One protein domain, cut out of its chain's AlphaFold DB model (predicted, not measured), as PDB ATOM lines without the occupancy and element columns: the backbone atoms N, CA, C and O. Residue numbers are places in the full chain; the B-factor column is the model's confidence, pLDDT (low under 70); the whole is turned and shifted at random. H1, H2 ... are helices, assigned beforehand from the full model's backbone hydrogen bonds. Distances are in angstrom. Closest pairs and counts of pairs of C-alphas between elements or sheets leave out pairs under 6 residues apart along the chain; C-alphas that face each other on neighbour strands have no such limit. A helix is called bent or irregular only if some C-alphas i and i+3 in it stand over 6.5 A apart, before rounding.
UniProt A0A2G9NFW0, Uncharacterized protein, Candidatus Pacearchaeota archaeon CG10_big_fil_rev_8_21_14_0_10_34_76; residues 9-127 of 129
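AT A GLANCE: This is residues 9 to 127 of the 129 residues of an uncharacterized protein of Candidatus Pacearchaeota archaeon CG10_big_fil_rev_8_21_14_0_10_34_76 (UniProt A0A2G9NFW0). Two long helices, H1 and H4, run side by side in opposite directions but offset along their length, with only part of each meeting the other, and a long helical hairpin of H2 and H3 is set steeply to both, its one end making corners with them, where residues 37 to 44 of H2 meet residues 25 to 30 of H1 and residues 80 to 84 of H3 meet residues 88 to 92 of H4. The short helix H5 folds back along the later part of H4. The printed part has 119 residues with five named helices, H1 to H5 in that order, and no named strand; the class is all helix. The whole is loose, with a radius of gyration of the C-alphas of 16.9 A and spans of 53 by 38 by 25 A.

HOW THE PARTS SIT: H1, residues 9 to 33, touches H2, residues 37 to 57, with its residues 25 to 30 alone, at a steep tilt of 64 degrees; the closest C-alphas are those of Ser 30 and Phe 37, 5.9 A apart. H2 and H3, residues 61 to 84, are a helical hairpin: they touch at a shallow tilt of 19 degrees, opposite ways, and the closest C-alphas, of Leu 45 and Cys 75, are 6.1 A apart. H4, residues 86 to 111, is the hub and touches three helices. It touches H1 with residues 86 to 97 alone, at a shallow tilt of 20 degrees, opposite ways; the C-alphas of Leu 11 and Asn 97 come closest, at 6.1 A. It touches H3 at a steep tilt of 57 degrees, closest at the C-alphas of Val 81 and Tyr 89, 5.7 A. H4 and H5, residues 117 to 125, form a second helical hairpin at a shallow tilt of 34 degrees, only just short of steep; the closest C-alphas, of Leu 111 and Asp 117, are 5.0 A apart. H1 and H3 are close but not clearly touching, and H5 is apart from H1, H2 and H3. In H3 and H5 every O i to N i+4 pair is within hydrogen-bond range; in H1 it is 18 of 21, in H2 14 of 17 and in H4 20 of 22.

IN THESE COORDINATES: H1 begins at C-alpha 9, (112.280, 80.382, 88.283), and is 33.9 A long. H2 is 31.0 A, H3 34.5 A and H4 35.5 A long; H4 begins at C-alpha 86, (124.306, 70.057, 107.756). H5 ends at C-alpha 125, (102.648, 63.647, 98.974). H4 is irregular, with C-alphas 87 and 90 8.0 A apart; H1 and H2 are irregular only just, with C-alphas 25 and 28 6.6 A apart and C-alphas 53 and 56 6.9 A apart.

THE WHOLE: The two C-alphas farthest apart are those of Lys 34 and Ala 115, 54.1 A. The printed part has no cut, and the four links between helices are tight. The mean pLDDT of the printed part is 96.0, and no printed residue is under 70.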
ATOM      1  N   LYS A   9     111.816  79.179  87.568       90.94
ATOM      2  CA  LYS A   9     112.280  80.382  88.283       90.94
ATOM      3  C   LYS A   9     111.894  80.363  89.760       90.94
ATOM      4  O   LYS A   9     112.645  80.872  90.587       90.94
ATOM      5  N   MET A  10     110.727  79.813  90.094       91.25
ATOM      6  CA  MET A  10     110.299  79.668  91.485       91.25
ATOM      7  C   MET A  10     111.158  78.636  92.216       91.25
ATOM      8  O   MET A  10     111.610  78.908  93.327       91.25
ATOM      9  N   LEU A  11     111.436  77.496  91.576       90.81
ATOM     10  CA  LEU A  11     112.322  76.468  92.127       90.81
ATOM     11  C   LEU A  11     113.750  76.997  92.316       90.81
ATOM     12  O   LEU A  11     114.326  76.816  93.384       90.81
ATOM     13  N   ASP A  12     114.286  77.733  91.340       93.50
ATOM     14  CA  ASP A  12     115.597  78.384  91.444       93.50
ATOM     15  C   ASP A  12     115.619  79.425  92.576       93.50
ATOM     16  O   ASP A  12     116.605  79.560  93.301       93.50
ATOM     17  N   GLY A  13     114.527  80.174  92.754       95.06
ATOM     18  CA  GLY A  13     114.378  81.126  93.853       95.06
ATOM     19  C   GLY A  13     114.415  80.442  95.221       95.06
ATOM     20  O   GLY A  13     115.124  80.901  96.118       95.06
ATOM     21  N   LEU A  14     113.697  79.325  95.372       94.69
ATOM     22  CA  LEU A  14     113.697  78.529  96.600       94.69
ATOM     23  C   LEU A  14     115.056  77.878  96.872       94.69
ATOM     24  O   LEU A  14     115.521  77.936  98.010       94.69
ATOM     25  N   ASP A  15     115.703  77.326  95.845       96.00
ATOM     26  CA  ASP A  15     117.049  76.750  95.927       96.00
ATOM     27  C   ASP A  15     118.057  77.781  96.453       96.00
ATOM     28  O   ASP A  15     118.739  77.546  97.453       96.00
ATOM     29  N   ASN A  16     118.086  78.970  95.845       97.56
ATOM     30  CA  ASN A  16     118.975  80.054  96.260       97.56
ATOM     31  C   ASN A  16     118.660  80.556  97.674       97.56
ATOM     32  O   ASN A  16     119.574  80.805  98.462       97.56
ATOM     33  N   PHE A  17     117.377  80.687  98.016       97.56
ATOM     34  CA  PHE A  17     116.967  81.098  99.354       97.56
ATOM     35  C   PHE A  17     117.435  80.095 100.416       97.56
ATOM     36  O   PHE A  17     118.068  80.481 101.399       97.56
ATOM     37  N   GLN A  18     117.195  78.801 100.200       98.12
ATOM     38  CA  GLN A  18     117.603  77.737 101.116       98.12
ATOM     39  C   GLN A  18     119.129  77.618 101.237       98.12
ATOM     40  O   GLN A  18     119.637  77.461 102.349       98.12
ATOM     41  N   LYS A  19     119.873  77.747 100.128       98.19
ATOM     42  CA  LYS A  19     121.343  77.826 100.157       98.19
ATOM     43  C   LYS A  19     121.814  78.999 101.004       98.19
ATOM     44  O   LYS A  19     122.638  78.808 101.891       98.19
ATOM     45  N   GLY A  20     121.221  80.179 100.820       97.88
ATOM     46  CA  GLY A  20     121.512  81.359 101.634       97.88
ATOM     47  C   GLY A  20     121.279  81.123 103.131       97.88
ATOM     48  O   GLY A  20     122.127  81.483 103.950       97.88
ATOM     49  N   LEU A  21     120.181  80.456 103.498       97.75
ATOM     50  CA  LEU A  21     119.905  80.091 104.890       97.75
ATOM     51  C   LEU A  21     121.027  79.222 105.490       97.75
ATOM     52  O   LEU A  21     121.444  79.458 106.621       97.75
ATOM     53  N   VAL A  22     121.578  78.258 104.749       97.81
ATOM     54  CA  VAL A  22     122.662  77.405 105.274       97.81
ATOM     55  C   VAL A  22     124.026  78.081 105.196       97.81
ATOM     56  O   VAL A  22     124.710  78.219 106.211       97.81
ATOM     57  N   GLU A  23     124.432  78.511 104.010       97.88
ATOM     58  CA  GLU A  23     125.781  79.007 103.736       97.88
ATOM     59  C   GLU A  23     126.063  80.297 104.503       97.88
ATOM     60  O   GLU A  23     127.096  80.427 105.165       97.88
ATOM     61  N   HIS A  24     125.112  81.233 104.481       95.62
ATOM     62  CA  HIS A  24     125.238  82.476 105.225       95.62
ATOM     63  C   HIS A  24     124.747  82.321 106.669       95.62
ATOM     64  O   HIS A  24     125.469  82.653 107.613       95.62
ATOM     65  N   GLY A  25     123.527  81.807 106.855       93.50
ATOM     66  CA  GLY A  25     122.874  81.754 108.165       93.50
ATOM     67  C   GLY A  25     123.541  80.801 109.157       93.50
ATOM     68  O   GLY A  25     123.572  81.101 110.352       93.50
ATOM     69  N   ILE A  26     124.142  79.706 108.680       96.44
ATOM     70  CA  ILE A  26     124.776  78.705 109.541       96.44
ATOM     71  C   ILE A  26     126.292  78.691 109.358       96.44
ATOM     72  O   ILE A  26     127.007  79.020 110.305       96.44
ATOM     73  N   ILE A  27     126.805  78.333 108.179       96.56
ATOM     74  CA  ILE A  27     128.237  78.055 107.967       96.56
ATOM     75  C   ILE A  27     129.075  79.308 108.240       96.56
ATOM     76  O   ILE A  27     129.950  79.310 109.110       96.56
ATOM     77  N   HIS A  28     128.767  80.407 107.554       96.94
ATOM     78  CA  HIS A  28     129.489  81.665 107.708       96.94
ATOM     79  C   HIS A  28     129.415  82.209 109.145       96.94
ATOM     80  O   HIS A  28     130.442  82.547 109.741       96.94
ATOM     81  N   ARG A  29     128.218  82.240 109.748       94.62
ATOM     82  CA  ARG A  29     128.032  82.735 111.124       94.62
ATOM     83  C   ARG A  29     128.725  81.864 112.169       94.62
ATOM     84  O   ARG A  29     129.241  82.406 113.147       94.62
ATOM     85  N   SER A  30     128.775  80.551 111.964       95.19
ATOM     86  CA  SER A  30     129.494  79.615 112.839       95.19
ATOM     87  C   SER A  30     130.995  79.882 112.824       95.19
ATOM     88  O   SER A  30     131.608  79.977 113.888       95.19
ATOM     89  N   ASN A  31     131.558  80.125 111.636       95.81
ATOM     90  CA  ASN A  31     132.969  80.467 111.468       95.81
ATOM     91  C   ASN A  31     133.324  81.789 112.166       95.81
ATOM     92  O   ASN A  31     134.296  81.844 112.918       95.81
ATOM     93  N   ILE A  32     132.508  82.839 111.989       95.94
ATOM     94  CA  ILE A  32     132.716  84.137 112.657       95.94
ATOM     95  C   ILE A  32     132.653  83.991 114.180       95.94
ATOM     96  O   ILE A  32     133.487  84.539 114.901       95.94
ATOM     97  N   LYS A  33     131.659  83.253 114.683       93.88
ATOM     98  CA  LYS A  33     131.404  83.111 116.122       93.88
ATOM     99  C   LYS A  33     132.238  82.007 116.783       93.88
ATOM    100  O   LYS A  33     132.112  81.829 117.992       93.88
ATOM    101  N   LYS A  34     133.070  81.284 116.019       95.44
ATOM    102  CA  LYS A  34     133.857  80.119 116.469       95.44
ATOM    103  C   LYS A  34     133.012  79.128 117.277       95.44
ATOM    104  O   LYS A  34     133.388  78.722 118.375       95.44
ATOM    105  N   GLN A  35     131.837  78.793 116.753       95.00
ATOM    106  CA  GLN A  35     130.903  77.856 117.378       95.00
ATOM    107  C   GLN A  35     130.550  76.739 116.400       95.00
ATOM    108  O   GLN A  35     130.632  76.931 115.189       95.00
ATOM    109  N   ASP A  36     130.162  75.584 116.928       95.94
ATOM    110  CA  ASP A  36     129.709  74.463 116.114       95.94
ATOM    111  C   ASP A  36     128.389  74.784 115.380       95.94
ATOM    112  O   ASP A  36     127.615  75.670 115.773       95.94
ATOM    113  N   PHE A  37     128.151  74.067 114.281       96.25
ATOM    114  CA  PHE A  37     126.980  74.276 113.432       96.25
ATOM    115  C   PHE A  37     125.669  73.975 114.166       96.25
ATOM    116  O   PHE A  37     124.702  74.719 114.000       96.25
ATOM    117  N   GLU A  38     125.630  72.947 115.017       94.94
ATOM    118  CA  GLU A  38     124.423  72.566 115.761       94.94
ATOM    119  C   GLU A  38     123.963  73.668 116.721       94.94
ATOM    120  O   GLU A  38     122.778  74.007 116.782       94.94
ATOM    121  N   LYS A  39     124.907  74.273 117.438       95.94
ATOM    122  CA  LYS A  39     124.697  75.389 118.352       95.94
ATOM    123  C   LYS A  39     124.283  76.641 117.602       95.94
ATOM    124  O   LYS A  39     123.442  77.384 118.108       95.94
ATOM    125  N   THR A  40     124.831  76.890 116.412       96.62
ATOM    126  CA  THR A  40     124.336  77.969 115.545       96.62
ATOM    127  C   THR A  40     122.892  77.717 115.145       96.62
ATOM    128  O   THR A  40     122.062  78.583 115.389       96.62
ATOM    129  N   ILE A  41     122.568  76.532 114.622       96.62
ATOM    130  CA  ILE A  41     121.200  76.177 114.227       96.62
ATOM    131  C   ILE A  41     120.236  76.329 115.407       96.62
ATOM    132  O   ILE A  41     119.156  76.889 115.247       96.62
ATOM    133  N   HIS A  42     120.619  75.866 116.600       96.56
ATOM    134  CA  HIS A  42     119.781  75.995 117.790       96.56
ATOM    135  C   HIS A  42     119.501  77.460 118.135       96.56
ATOM    136  O   HIS A  42     118.345  77.820 118.332       96.56
ATOM    137  N   LYS A  43     120.532  78.312 118.112       96.19
ATOM    138  CA  LYS A  43     120.372  79.752 118.341       96.19
ATOM    139  C   LYS A  43     119.501  80.418 117.282       96.19
ATOM    140  O   LYS A  43     118.659  81.226 117.644       96.19
ATOM    141  N   GLU A  44     119.670  80.087 116.003       96.75
ATOM    142  CA  GLU A  44     118.812  80.653 114.955       96.75
ATOM    143  C   GLU A  44     117.348  80.235 115.141       96.75
ATOM    144  O   GLU A  44     116.449  81.050 114.964       96.75
ATOM    145  N   LEU A  45     117.094  78.982 115.532       97.69
ATOM    146  CA  LEU A  45     115.743  78.511 115.847       97.69
ATOM    147  C   LEU A  45     115.146  79.249 117.054       97.69
ATOM    148  O   LEU A  45     113.970  79.608 117.019       97.69
ATOM    149  N   ASP A  46     115.939  79.500 118.095       97.88
ATOM    150  CA  ASP A  46     115.501  80.265 119.266       97.88
ATOM    151  C   ASP A  46     115.236  81.736 118.915       97.88
ATOM    152  O   ASP A  46     114.233  82.307 119.342       97.88
ATOM    153  N   ASP A  47     116.099  82.354 118.106       97.62
ATOM    154  CA  ASP A  47     115.941  83.729 117.631       97.62
ATOM    155  C   ASP A  47     114.683  83.877 116.770       97.62
ATOM    156  O   ASP A  47     113.890  84.790 117.001       97.62
ATOM    157  N   MET A  48     114.447  82.951 115.834       98.00
ATOM    158  CA  MET A  48     113.227  82.944 115.026       98.00
ATOM    159  C   MET A  48     111.979  82.715 115.875       98.00
ATOM    160  O   MET A  48     110.972  83.373 115.636       98.00
ATOM    161  N   LYS A  49     112.040  81.856 116.901       97.88
ATOM    162  CA  LYS A  49     110.927  81.673 117.842       97.88
ATOM    163  C   LYS A  49     110.595  82.970 118.580       97.88
ATOM    164  O   LYS A  49     109.436  83.363 118.621       97.88
ATOM    165  N   ARG A  50     111.605  83.663 119.116       98.38
ATOM    166  CA  ARG A  50     111.402  84.971 119.764       98.38
ATOM    167  C   ARG A  50     110.842  86.001 118.788       98.38
ATOM    168  O   ARG A  50     110.001  86.801 119.167       98.38
ATOM    169  N   PHE A  51     111.291  85.983 117.533       98.31
ATOM    170  CA  PHE A  51     110.755  86.882 116.516       98.31
ATOM    171  C   PHE A  51     109.299  86.557 116.160       98.31
ATOM    172  O   PHE A  51     108.504  87.476 116.007       98.31
ATOM    173  N   GLN A  52     108.918  85.276 116.090       98.06
ATOM    174  CA  GLN A  52     107.531  84.859 115.854       98.06
ATOM    175  C   GLN A  52     106.559  85.423 116.898       98.06
ATOM    176  O   GLN A  52     105.446  85.792 116.525       98.06
ATOM    177  N   ASP A  53     106.983  85.550 118.159       98.12
ATOM    178  CA  ASP A  53     106.178  86.164 119.226       98.12
ATOM    179  C   ASP A  53     105.927  87.668 118.982       98.12
ATOM    180  O   ASP A  53     104.920  88.213 119.430       98.12
ATOM    181  N   GLU A  54     106.798  88.330 118.213       98.56
ATOM    182  CA  GLU A  54     106.705  89.754 117.863       98.56
ATOM    183  C   GLU A  54     105.978  90.019 116.537       98.56
ATOM    184  O   GLU A  54     105.482  91.122 116.312       98.56
ATOM    185  N   ILE A  55     105.867  89.024 115.650       98.50
ATOM    186  CA  ILE A  55     105.181  89.160 114.351       98.50
ATOM    187  C   ILE A  55     103.746  89.717 114.476       98.50
ATOM    188  O   ILE A  55     103.380  90.552 113.643       98.50
ATOM    189  N   PRO A  56     102.924  89.356 115.488       98.38
ATOM    190  CA  PRO A  56     101.606  89.965 115.695       98.38
ATOM    191  C   PRO A  56     101.612  91.499 115.802       98.38
ATOM    192  O   PRO A  56     100.604  92.127 115.485       98.38
ATOM    193  N   ASN A  57     102.739  92.105 116.195       98.44
ATOM    194  CA  ASN A  57     102.893  93.556 116.335       98.44
ATOM    195  C   ASN A  57     103.142  94.280 114.994       98.44
ATOM    196  O   ASN A  57     103.125  95.514 114.944       98.44
ATOM    197  N   ILE A  58     103.350  93.552 113.889       98.50
ATOM    198  CA  ILE A  58     103.426  94.135 112.542       98.50
ATOM    199  C   ILE A  58     102.035  94.653 112.162       98.50
ATOM    200  O   ILE A  58     101.080  93.883 112.101       98.50
ATOM    201  N   LYS A  59     101.915  95.965 111.913       98.56
ATOM    202  CA  LYS A  59     100.619  96.635 111.677       98.56
ATOM    203  C   LYS A  59      99.921  96.148 110.411       98.56
ATOM    204  O   LYS A  59      98.739  95.819 110.449       98.56
ATOM    205  N   ASP A  60     100.665  96.123 109.314       98.56
ATOM    206  CA  ASP A  60     100.176  95.713 108.003       98.56
ATOM    207  C   ASP A  60      99.912  94.199 107.992       98.56
ATOM    208  O   ASP A  60     100.787  93.410 108.356       98.56
ATOM    209  N   SER A  61      98.683  93.801 107.656       98.25
ATOM    210  CA  SER A  61      98.228  92.408 107.715       98.25
ATOM    211  C   SER A  61      98.944  91.510 106.724       98.25
ATOM    212  O   SER A  61      99.388  90.424 107.086       98.25
ATOM    213  N   GLU A  62      99.086  91.976 105.498       98.38
ATOM    214  CA  GLU A  62      99.660  91.244 104.387       98.38
ATOM    215  C   GLU A  62     101.162  91.048 104.619       98.38
ATOM    216  O   GLU A  62     101.681  89.935 104.506       98.38
ATOM    217  N   ILE A  63     101.865  92.099 105.055       98.44
ATOM    218  CA  ILE A  63     103.278  92.000 105.446       98.44
ATOM    219  C   ILE A  63     103.449  91.086 106.661       98.44
ATOM    220  O   ILE A  63     104.405  90.305 106.708       98.44
ATOM    221  N   ARG A  64     102.534  91.137 107.633       98.38
ATOM    222  CA  ARG A  64     102.550  90.246 108.799       98.38
ATOM    223  C   ARG A  64     102.417  88.781 108.386       98.38
ATOM    224  O   ARG A  64     103.195  87.954 108.857       98.38
ATOM    225  N   GLU A  65     101.483  88.461 107.496       98.12
ATOM    226  CA  GLU A  65     101.272  87.101 106.987       98.12
ATOM    227  C   GLU A  65     102.477  86.584 106.198       98.12
ATOM    228  O   GLU A  65     102.956  85.481 106.472       98.12
ATOM    229  N   ILE A  66     103.031  87.397 105.293       98.06
ATOM    230  CA  ILE A  66     104.235  87.045 104.527       98.06
ATOM    231  C   ILE A  66     105.422  86.805 105.470       98.06
ATOM    232  O   ILE A  66     106.119  85.797 105.351       98.06
ATOM    233  N   THR A  67     105.635  87.698 106.441       98.31
ATOM    234  CA  THR A  67     106.729  87.583 107.420       98.31
ATOM    235  C   THR A  67     106.583  86.321 108.266       98.31
ATOM    236  O   THR A  67     107.567  85.611 108.501       98.31
ATOM    237  N   LYS A  68     105.352  86.007 108.690       98.12
ATOM    238  CA  LYS A  68     105.038  84.772 109.411       98.12
ATOM    239  C   LYS A  68     105.363  83.545 108.568       98.12
ATOM    240  O   LYS A  68     106.113  82.688 109.024       98.12
ATOM    241  N   ALA A  69     104.849  83.478 107.342       97.31
ATOM    242  CA  ALA A  69     105.059  82.345 106.447       97.31
ATOM    243  C   ALA A  69     106.549  82.121 106.144       97.31
ATOM    244  O   ALA A  69     107.025  80.989 106.205       97.31
ATOM    245  N   LEU A  70     107.304  83.196 105.893       97.69
ATOM    246  CA  LEU A  70     108.742  83.126 105.630       97.69
ATOM    247  C   LEU A  70     109.525  82.604 106.843       97.69
ATOM    248  O   LEU A  70     110.418  81.767 106.699       97.69
ATOM    249  N   THR A  71     109.178  83.076 108.041       98.06
ATOM    250  CA  THR A  71     109.845  82.671 109.286       98.06
ATOM    251  C   THR A  71     109.503  81.225 109.650       98.06
ATOM    252  O   THR A  71     110.393  80.450 110.008       98.06
ATOM    253  N   ASP A  72     108.238  80.825 109.495       98.12
ATOM    254  CA  ASP A  72     107.782  79.445 109.688       98.12
ATOM    255  C   ASP A  72     108.496  78.489 108.721       98.12
ATOM    256  O   ASP A  72     108.970  77.424 109.130       98.12
ATOM    257  N   TYR A  73     108.632  78.898 107.457       97.50
ATOM    258  CA  TYR A  73     109.356  78.150 106.436       97.50
ATOM    259  C   TYR A  73     110.833  77.970 106.800       97.50
ATOM    260  O   TYR A  73     111.330  76.843 106.811       97.50
ATOM    261  N   ALA A  74     111.534  79.055 107.147       98.00
ATOM    262  CA  ALA A  74     112.943  78.998 107.538       98.00
ATOM    263  C   ALA A  74     113.154  78.114 108.781       98.00
ATOM    264  O   ALA A  74     114.073  77.291 108.814       98.00
ATOM    265  N   CYS A  75     112.253  78.196 109.768       97.88
ATOM    266  CA  CYS A  75     112.255  77.313 110.934       97.88
ATOM    267  C   CYS A  75     112.103  75.838 110.553       97.88
ATOM    268  O   CYS A  75     112.840  74.987 111.060       97.88
ATOM    269  N   ALA A  76     111.132  75.509 109.698       98.00
ATOM    270  CA  ALA A  76     110.908  74.140 109.242       98.00
ATOM    271  C   ALA A  76     112.122  73.609 108.466       98.00
ATOM    272  O   ALA A  76     112.575  72.491 108.718       98.00
ATOM    273  N   PHE A  77     112.703  74.439 107.600       98.06
ATOM    274  CA  PHE A  77     113.899  74.100 106.840       98.06
ATOM    275  C   PHE A  77     115.109  73.824 107.744       98.06
ATOM    276  O   PHE A  77     115.735  72.775 107.614       98.06
ATOM    277  N   TYR A  78     115.402  74.675 108.732       97.94
ATOM    278  CA  TYR A  78     116.486  74.407 109.688       97.94
ATOM    279  C   TYR A  78     116.256  73.154 110.528       97.94
ATOM    280  O   TYR A  78     117.215  72.446 110.833       97.94
ATOM    281  N   LYS A  79     115.007  72.826 110.878       97.31
ATOM    282  CA  LYS A  79     114.693  71.551 111.543       97.31
ATOM    283  C   LYS A  79     114.997  70.353 110.639       97.31
ATOM    284  O   LYS A  79     115.508  69.355 111.140       97.31
ATOM    285  N   LEU A  80     114.726  70.450 109.334       96.62
ATOM    286  CA  LEU A  80     115.082  69.412 108.360       96.62
ATOM    287  C   LEU A  80     116.598  69.280 108.192       96.62
ATOM    288  O   LEU A  80     117.109  68.169 108.283       96.62
ATOM    289  N   VAL A  81     117.322  70.392 108.032       96.75
ATOM    290  CA  VAL A  81     118.794  70.385 107.954       96.75
ATOM    291  C   VAL A  81     119.398  69.790 109.227       96.75
ATOM    292  O   VAL A  81     120.242  68.907 109.152       96.75
ATOM    293  N   LYS A  82     118.908  70.187 110.408       95.69
ATOM    294  CA  LYS A  82     119.336  69.602 111.687       95.69
ATOM    295  C   LYS A  82     119.072  68.095 111.754       95.69
ATOM    296  O   LYS A  82     119.901  67.360 112.271       95.69
ATOM    297  N   LYS A  83     117.912  67.642 111.271       95.69
ATOM    298  CA  LYS A  83     117.535  66.221 111.255       95.69
ATOM    299  C   LYS A  83     118.426  65.401 110.317       95.69
ATOM    300  O   LYS A  83     118.758  64.271 110.655       95.69
ATOM    301  N   ASN A  84     118.760  65.951 109.153       95.06
ATOM    302  CA  ASN A  84     119.465  65.237 108.090       95.06
ATOM    303  C   ASN A  84     120.993  65.386 108.157       95.06
ATOM    304  O   ASN A  84     121.690  64.630 107.493       95.06
ATOM    305  N   GLY A  85     121.502  66.329 108.950       95.06
ATOM    306  CA  GLY A  85     122.912  66.712 108.964       95.06
ATOM    307  C   GLY A  85     123.168  67.907 108.048       95.06
ATOM    308  O   GLY A  85     122.633  68.000 106.940       95.06
ATOM    309  N   ILE A  86     123.986  68.848 108.521       94.81
ATOM    310  CA  ILE A  86     124.306  70.057 107.756       94.81
ATOM    311  C   ILE A  86     125.149  69.736 106.526       94.81
ATOM    312  O   ILE A  86     124.994  70.386 105.503       94.81
ATOM    313  N   GLU A  87     125.982  68.705 106.590       94.88
ATOM    314  CA  GLU A  87     126.814  68.235 105.484       94.88
ATOM    315  C   GLU A  87     125.968  67.770 104.285       94.88
ATOM    316  O   GLU A  87     126.421  67.829 103.145       94.88
ATOM    317  N   ASP A  88     124.716  67.372 104.531       95.31
ATOM    318  CA  ASP A  88     123.761  66.891 103.531       95.31
ATOM    319  C   ASP A  88     122.678  67.934 103.176       95.31
ATOM    320  O   ASP A  88     121.632  67.600 102.599       95.31
ATOM    321  N   TYR A  89     122.898  69.221 103.479       96.94
ATOM    322  CA  TYR A  89     121.890  70.258 103.228       96.94
ATOM    323  C   TYR A  89     121.487  70.364 101.750       96.94
ATOM    324  O   TYR A  89     120.304  70.524 101.453       96.94
ATOM    325  N   GLU A  90     122.423  70.192 100.813       97.19
ATOM    326  CA  GLU A  90     122.110  70.213  99.379       97.19
ATOM    327  C   GLU A  90     121.148  69.089  98.974       97.19
ATOM    328  O   GLU A  90     120.286  69.281  98.116       97.19
ATOM    329  N   LYS A  91     121.259  67.903  99.593       96.81
ATOM    330  CA  LYS A  91     120.307  66.803  99.363       96.81
ATOM    331  C   LYS A  91     118.934  67.152  99.923       96.81
ATOM    332  O   LYS A  91     117.930  66.857  99.284       96.81
ATOM    333  N   THR A  92     118.894  67.821 101.076       96.88
ATOM    334  CA  THR A  92     117.648  68.322 101.675       96.88
ATOM    335  C   THR A  92     116.961  69.336 100.754       96.88
ATOM    336  O   THR A  92     115.758  69.238 100.529       96.88
ATOM    337  N   ILE A  93     117.723  70.257 100.157       97.19
ATOM    338  CA  ILE A  93     117.228  71.229  99.169       97.19
ATOM    339  C   ILE A  93     116.676  70.522  97.928       97.19
ATOM    340  O   ILE A  93     115.534  70.756  97.537       97.19
ATOM    341  N   LYS A  94     117.444  69.591  97.348       95.75
ATOM    342  CA  LYS A  94     117.009  68.803  96.182       95.75
ATOM    343  C   LYS A  94     115.718  68.033  96.457       95.75
ATOM    344  O   LYS A  94     114.834  68.016  95.604       95.75
ATOM    345  N   PHE A  95     115.601  67.425  97.637       95.94
ATOM    346  CA  PHE A  95     114.379  66.746  98.061       95.94
ATOM    347  C   PHE A  95     113.188  67.708  98.115       95.94
ATOM    348  O   PHE A  95     112.146  67.396  97.550       95.94
ATOM    349  N   LEU A  96     113.337  68.884  98.734       95.50
ATOM    350  CA  LEU A  96     112.251  69.864  98.831       95.50
ATOM    351  C   LEU A  96     111.823  70.398  97.463       95.50
ATOM    352  O   LEU A  96     110.631  70.455  97.185       95.50
ATOM    353  N   ASN A  97     112.773  70.718  96.582       93.12
ATOM    354  CA  ASN A  97     112.453  71.164  95.225       93.12
ATOM    355  C   ASN A  97     111.707  70.083  94.438       93.12
ATOM    356  O   ASN A  97     110.719  70.386  93.773       93.12
ATOM    357  N   LYS A  98     112.129  68.817  94.565       92.75
ATOM    358  CA  LYS A  98     111.393  67.691  93.986       92.75
ATOM    359  C   LYS A  98     109.995  67.572  94.594       92.75
ATOM    360  O   LYS A  98     109.033  67.420  93.857       92.75
ATOM    361  N   PHE A  99     109.872  67.669  95.915       94.06
ATOM    362  CA  PHE A  99     108.588  67.596  96.608       94.06
ATOM    363  C   PHE A  99     107.609  68.670  96.110       94.06
ATOM    364  O   PHE A  99     106.449  68.364  95.851       94.06
ATOM    365  N   TYR A 100     108.070  69.912  95.926       92.25
ATOM    366  CA  TYR A 100     107.243  70.996  95.387       92.25
ATOM    367  C   TYR A 100     106.860  70.782  93.927       92.25
ATOM    368  O   TYR A 100     105.713  71.025  93.566       92.25
ATOM    369  N   PHE A 101     107.796  70.296  93.110       91.00
ATOM    370  CA  PHE A 101     107.520  69.952  91.722       91.00
ATOM    371  C   PHE A 101     106.459  68.846  91.610       91.00
ATOM    372  O   PHE A 101     105.471  69.027  90.914       91.00
ATOM    373  N   GLU A 102     106.609  67.744  92.346       92.25
ATOM    374  CA  GLU A 102     105.665  66.612  92.328       92.25
ATOM    375  C   GLU A 102     104.289  67.018  92.880       92.25
ATOM    376  O   GLU A 102     103.258  66.596  92.366       92.25
ATOM    377  N   MET A 103     104.249  67.881  93.905       92.38
ATOM    378  CA  MET A 103     102.998  68.451  94.415       92.38
ATOM    379  C   MET A 103     102.226  69.196  93.327       92.38
ATOM    380  O   MET A 103     101.012  69.034  93.194       92.38
ATOM    381  N   ASP A 104     102.938  70.039  92.591       91.81
ATOM    382  CA  ASP A 104     102.381  70.878  91.547       91.81
ATOM    383  C   ASP A 104     101.949  70.054  90.334       91.81
ATOM    384  O   ASP A 104     100.791  70.123  89.916       91.81
ATOM    385  N   GLU A 105     102.849  69.199  89.840       91.19
ATOM    386  CA  GLU A 105     102.590  68.294  88.726       91.19
ATOM    387  C   GLU A 105     101.372  67.426  89.027       91.19
ATOM    388  O   GLU A 105     100.434  67.397  88.230       91.19
ATOM    389  N   LYS A 106     101.336  66.763  90.191       93.56
ATOM    390  CA  LYS A 106     100.236  65.865  90.548       93.56
ATOM    391  C   LYS A 106      98.901  66.591  90.568       93.56
ATOM    392  O   LYS A 106      97.900  66.052  90.098       93.56
ATOM    393  N   TYR A 107      98.872  67.798  91.126       93.19
ATOM    394  CA  TYR A 107      97.640  68.561  91.184       93.19
ATOM    395  C   TYR A 107      97.153  68.940  89.783       93.19
ATOM    396  O   TYR A 107      96.046  68.562  89.408       93.19
ATOM    397  N   TYR A 108      97.979  69.639  89.004       91.19
ATOM    398  CA  TYR A 108      97.551  70.215  87.728       91.19
ATOM    399  C   TYR A 108      97.376  69.179  86.613       91.19
ATOM    400  O   TYR A 108      96.583  69.397  85.701       91.19
ATOM    401  N   SER A 109      98.092  68.053  86.664       91.94
ATOM    402  CA  SER A 109      97.986  67.015  85.631       91.94
ATOM    403  C   SER A 109      96.880  65.991  85.892       91.94
ATOM    404  O   SER A 109      96.332  65.447  84.934       91.94
ATOM    405  N   GLU A 110      96.542  65.718  87.159       94.88
ATOM    406  CA  GLU A 110      95.666  64.591  87.506       94.88
ATOM    407  C   GLU A 110      94.486  64.934  88.418       94.88
ATOM    408  O   GLU A 110      93.476  64.230  88.368       94.88
ATOM    409  N   LEU A 111      94.606  65.935  89.293       94.75
ATOM    410  CA  LEU A 111      93.636  66.142  90.376       94.75
ATOM    411  C   LEU A 111      92.774  67.394  90.201       94.75
ATOM    412  O   LEU A 111      91.704  67.459  90.800       94.75
ATOM    413  N   GLU A 112      93.207  68.379  89.414       93.50
ATOM    414  CA  GLU A 112      92.485  69.639  89.245       93.50
ATOM    415  C   GLU A 112      91.042  69.410  88.757       93.50
ATOM    416  O   GLU A 112      90.791  68.765  87.739       93.50
ATOM    417  N   GLY A 113      90.078  69.955  89.506       92.75
ATOM    418  CA  GLY A 113      88.645  69.816  89.230       92.75
ATOM    419  C   GLY A 113      87.969  68.632  89.929       92.75
ATOM    420  O   GLY A 113      86.742  68.524  89.882       92.75
ATOM    421  N   ASP A 114      88.724  67.771  90.615       95.44
ATOM    422  CA  ASP A 114      88.173  66.727  91.479       95.44
ATOM    423  C   ASP A 114      87.705  67.314  92.823       95.44
ATOM    424  O   ASP A 114      88.403  68.108  93.446       95.44
ATOM    425  N   ALA A 115      86.534  66.901  93.317       96.19
ATOM    426  CA  ALA A 115      85.993  67.410  94.584       96.19
ATOM    427  C   ALA A 115      86.849  67.039  95.815       96.19
ATOM    428  O   ALA A 115      86.760  67.697  96.849       96.19
ATOM    429  N   GLU A 116      87.669  65.991  95.707       96.69
ATOM    430  CA  GLU A 116      88.574  65.514  96.755       96.69
ATOM    431  C   GLU A 116      90.052  65.733  96.372       96.69
ATOM    432  O   GLU A 116      90.941  65.061  96.909       96.69
ATOM    433  N   ASP A 117      90.328  66.656  95.445       94.69
ATOM    434  CA  ASP A 117      91.657  66.964  94.905       94.69
ATOM    435  C   ASP A 117      92.728  67.150  95.994       94.69
ATOM    436  O   ASP A 117      93.747  66.460  95.995       94.69
ATOM    437  N   MET A 118      92.474  67.998  96.990       94.75
ATOM    438  CA  MET A 118      93.403  68.308  98.075       94.75
ATOM    439  C   MET A 118      93.692  67.077  98.933       94.75
ATOM    440  O   MET A 118      94.827  66.845  99.348       94.75
ATOM    441  N   LYS A 119      92.674  66.254  99.194       96.12
ATOM    442  CA  LYS A 119      92.829  65.040 100.001       96.12
ATOM    443  C   LYS A 119      93.664  64.003  99.260       96.12
ATOM    444  O   LYS A 119      94.568  63.411  99.851       96.12
ATOM    445  N   LYS A 120      93.392  63.804  97.968       96.81
ATOM    446  CA  LYS A 120      94.174  62.918  97.094       96.81
ATOM    447  C   LYS A 120      95.614  63.407  96.953       96.81
ATOM    448  O   LYS A 120      96.531  62.591  97.017       96.81
ATOM    449  N   LEU A 121      95.817  64.722  96.850       95.06
ATOM    450  CA  LEU A 121      97.141  65.330  96.800       95.06
ATOM    451  C   LEU A 121      97.928  65.035  98.079       95.06
ATOM    452  O   LEU A 121      99.040  64.528  98.002       95.06
ATOM    453  N   VAL A 122      97.340  65.247  99.259       95.12
ATOM    454  CA  VAL A 122      97.993  64.922 100.540       95.12
ATOM    455  C   VAL A 122      98.352  63.436 100.632       95.12
ATOM    456  O   VAL A 122      99.451  63.098 101.072       95.12
ATOM    457  N   VAL A 123      97.461  62.535 100.200       96.81
ATOM    458  CA  VAL A 123      97.760  61.094 100.152       96.81
ATOM    459  C   VAL A 123      98.973  60.822  99.265       96.81
ATOM    460  O   VAL A 123      99.864  60.089  99.687       96.81
ATOM    461  N   HIS A 124      99.037  61.431  98.080       95.94
ATOM    462  CA  HIS A 124     100.174  61.295  97.175       95.94
ATOM    463  C   HIS A 124     101.474  61.832  97.791       95.94
ATOM    464  O   HIS A 124     102.475  61.117  97.811       95.94
ATOM    465  N   LEU A 125     101.460  63.034  98.368       94.38
ATOM    466  CA  LEU A 125     102.648  63.647  98.974       94.38
ATOM    467  C   LEU A 125     103.235  62.809 100.114       94.38
ATOM    468  O   LEU A 125     104.452  62.732 100.254       94.38
ATOM    469  N   ASN A 126     102.394  62.115 100.882       95.75
ATOM    470  CA  ASN A 126     102.845  61.200 101.934       95.75
ATOM    471  C   ASN A 126     103.570  59.946 101.402       95.75
ATOM    472  O   ASN A 126     104.157  59.200 102.188       95.75
ATOM    473  N   THR A 127     103.527  59.685 100.091       95.69
ATOM    474  CA  THR A 127     104.277  58.588  99.457       95.69
ATOM    475  C   THR A 127     105.695  58.988  99.046       95.69
ATOM    476  O   THR A 127     106.531  58.104  98.841       95.69
TER     477      THR A 127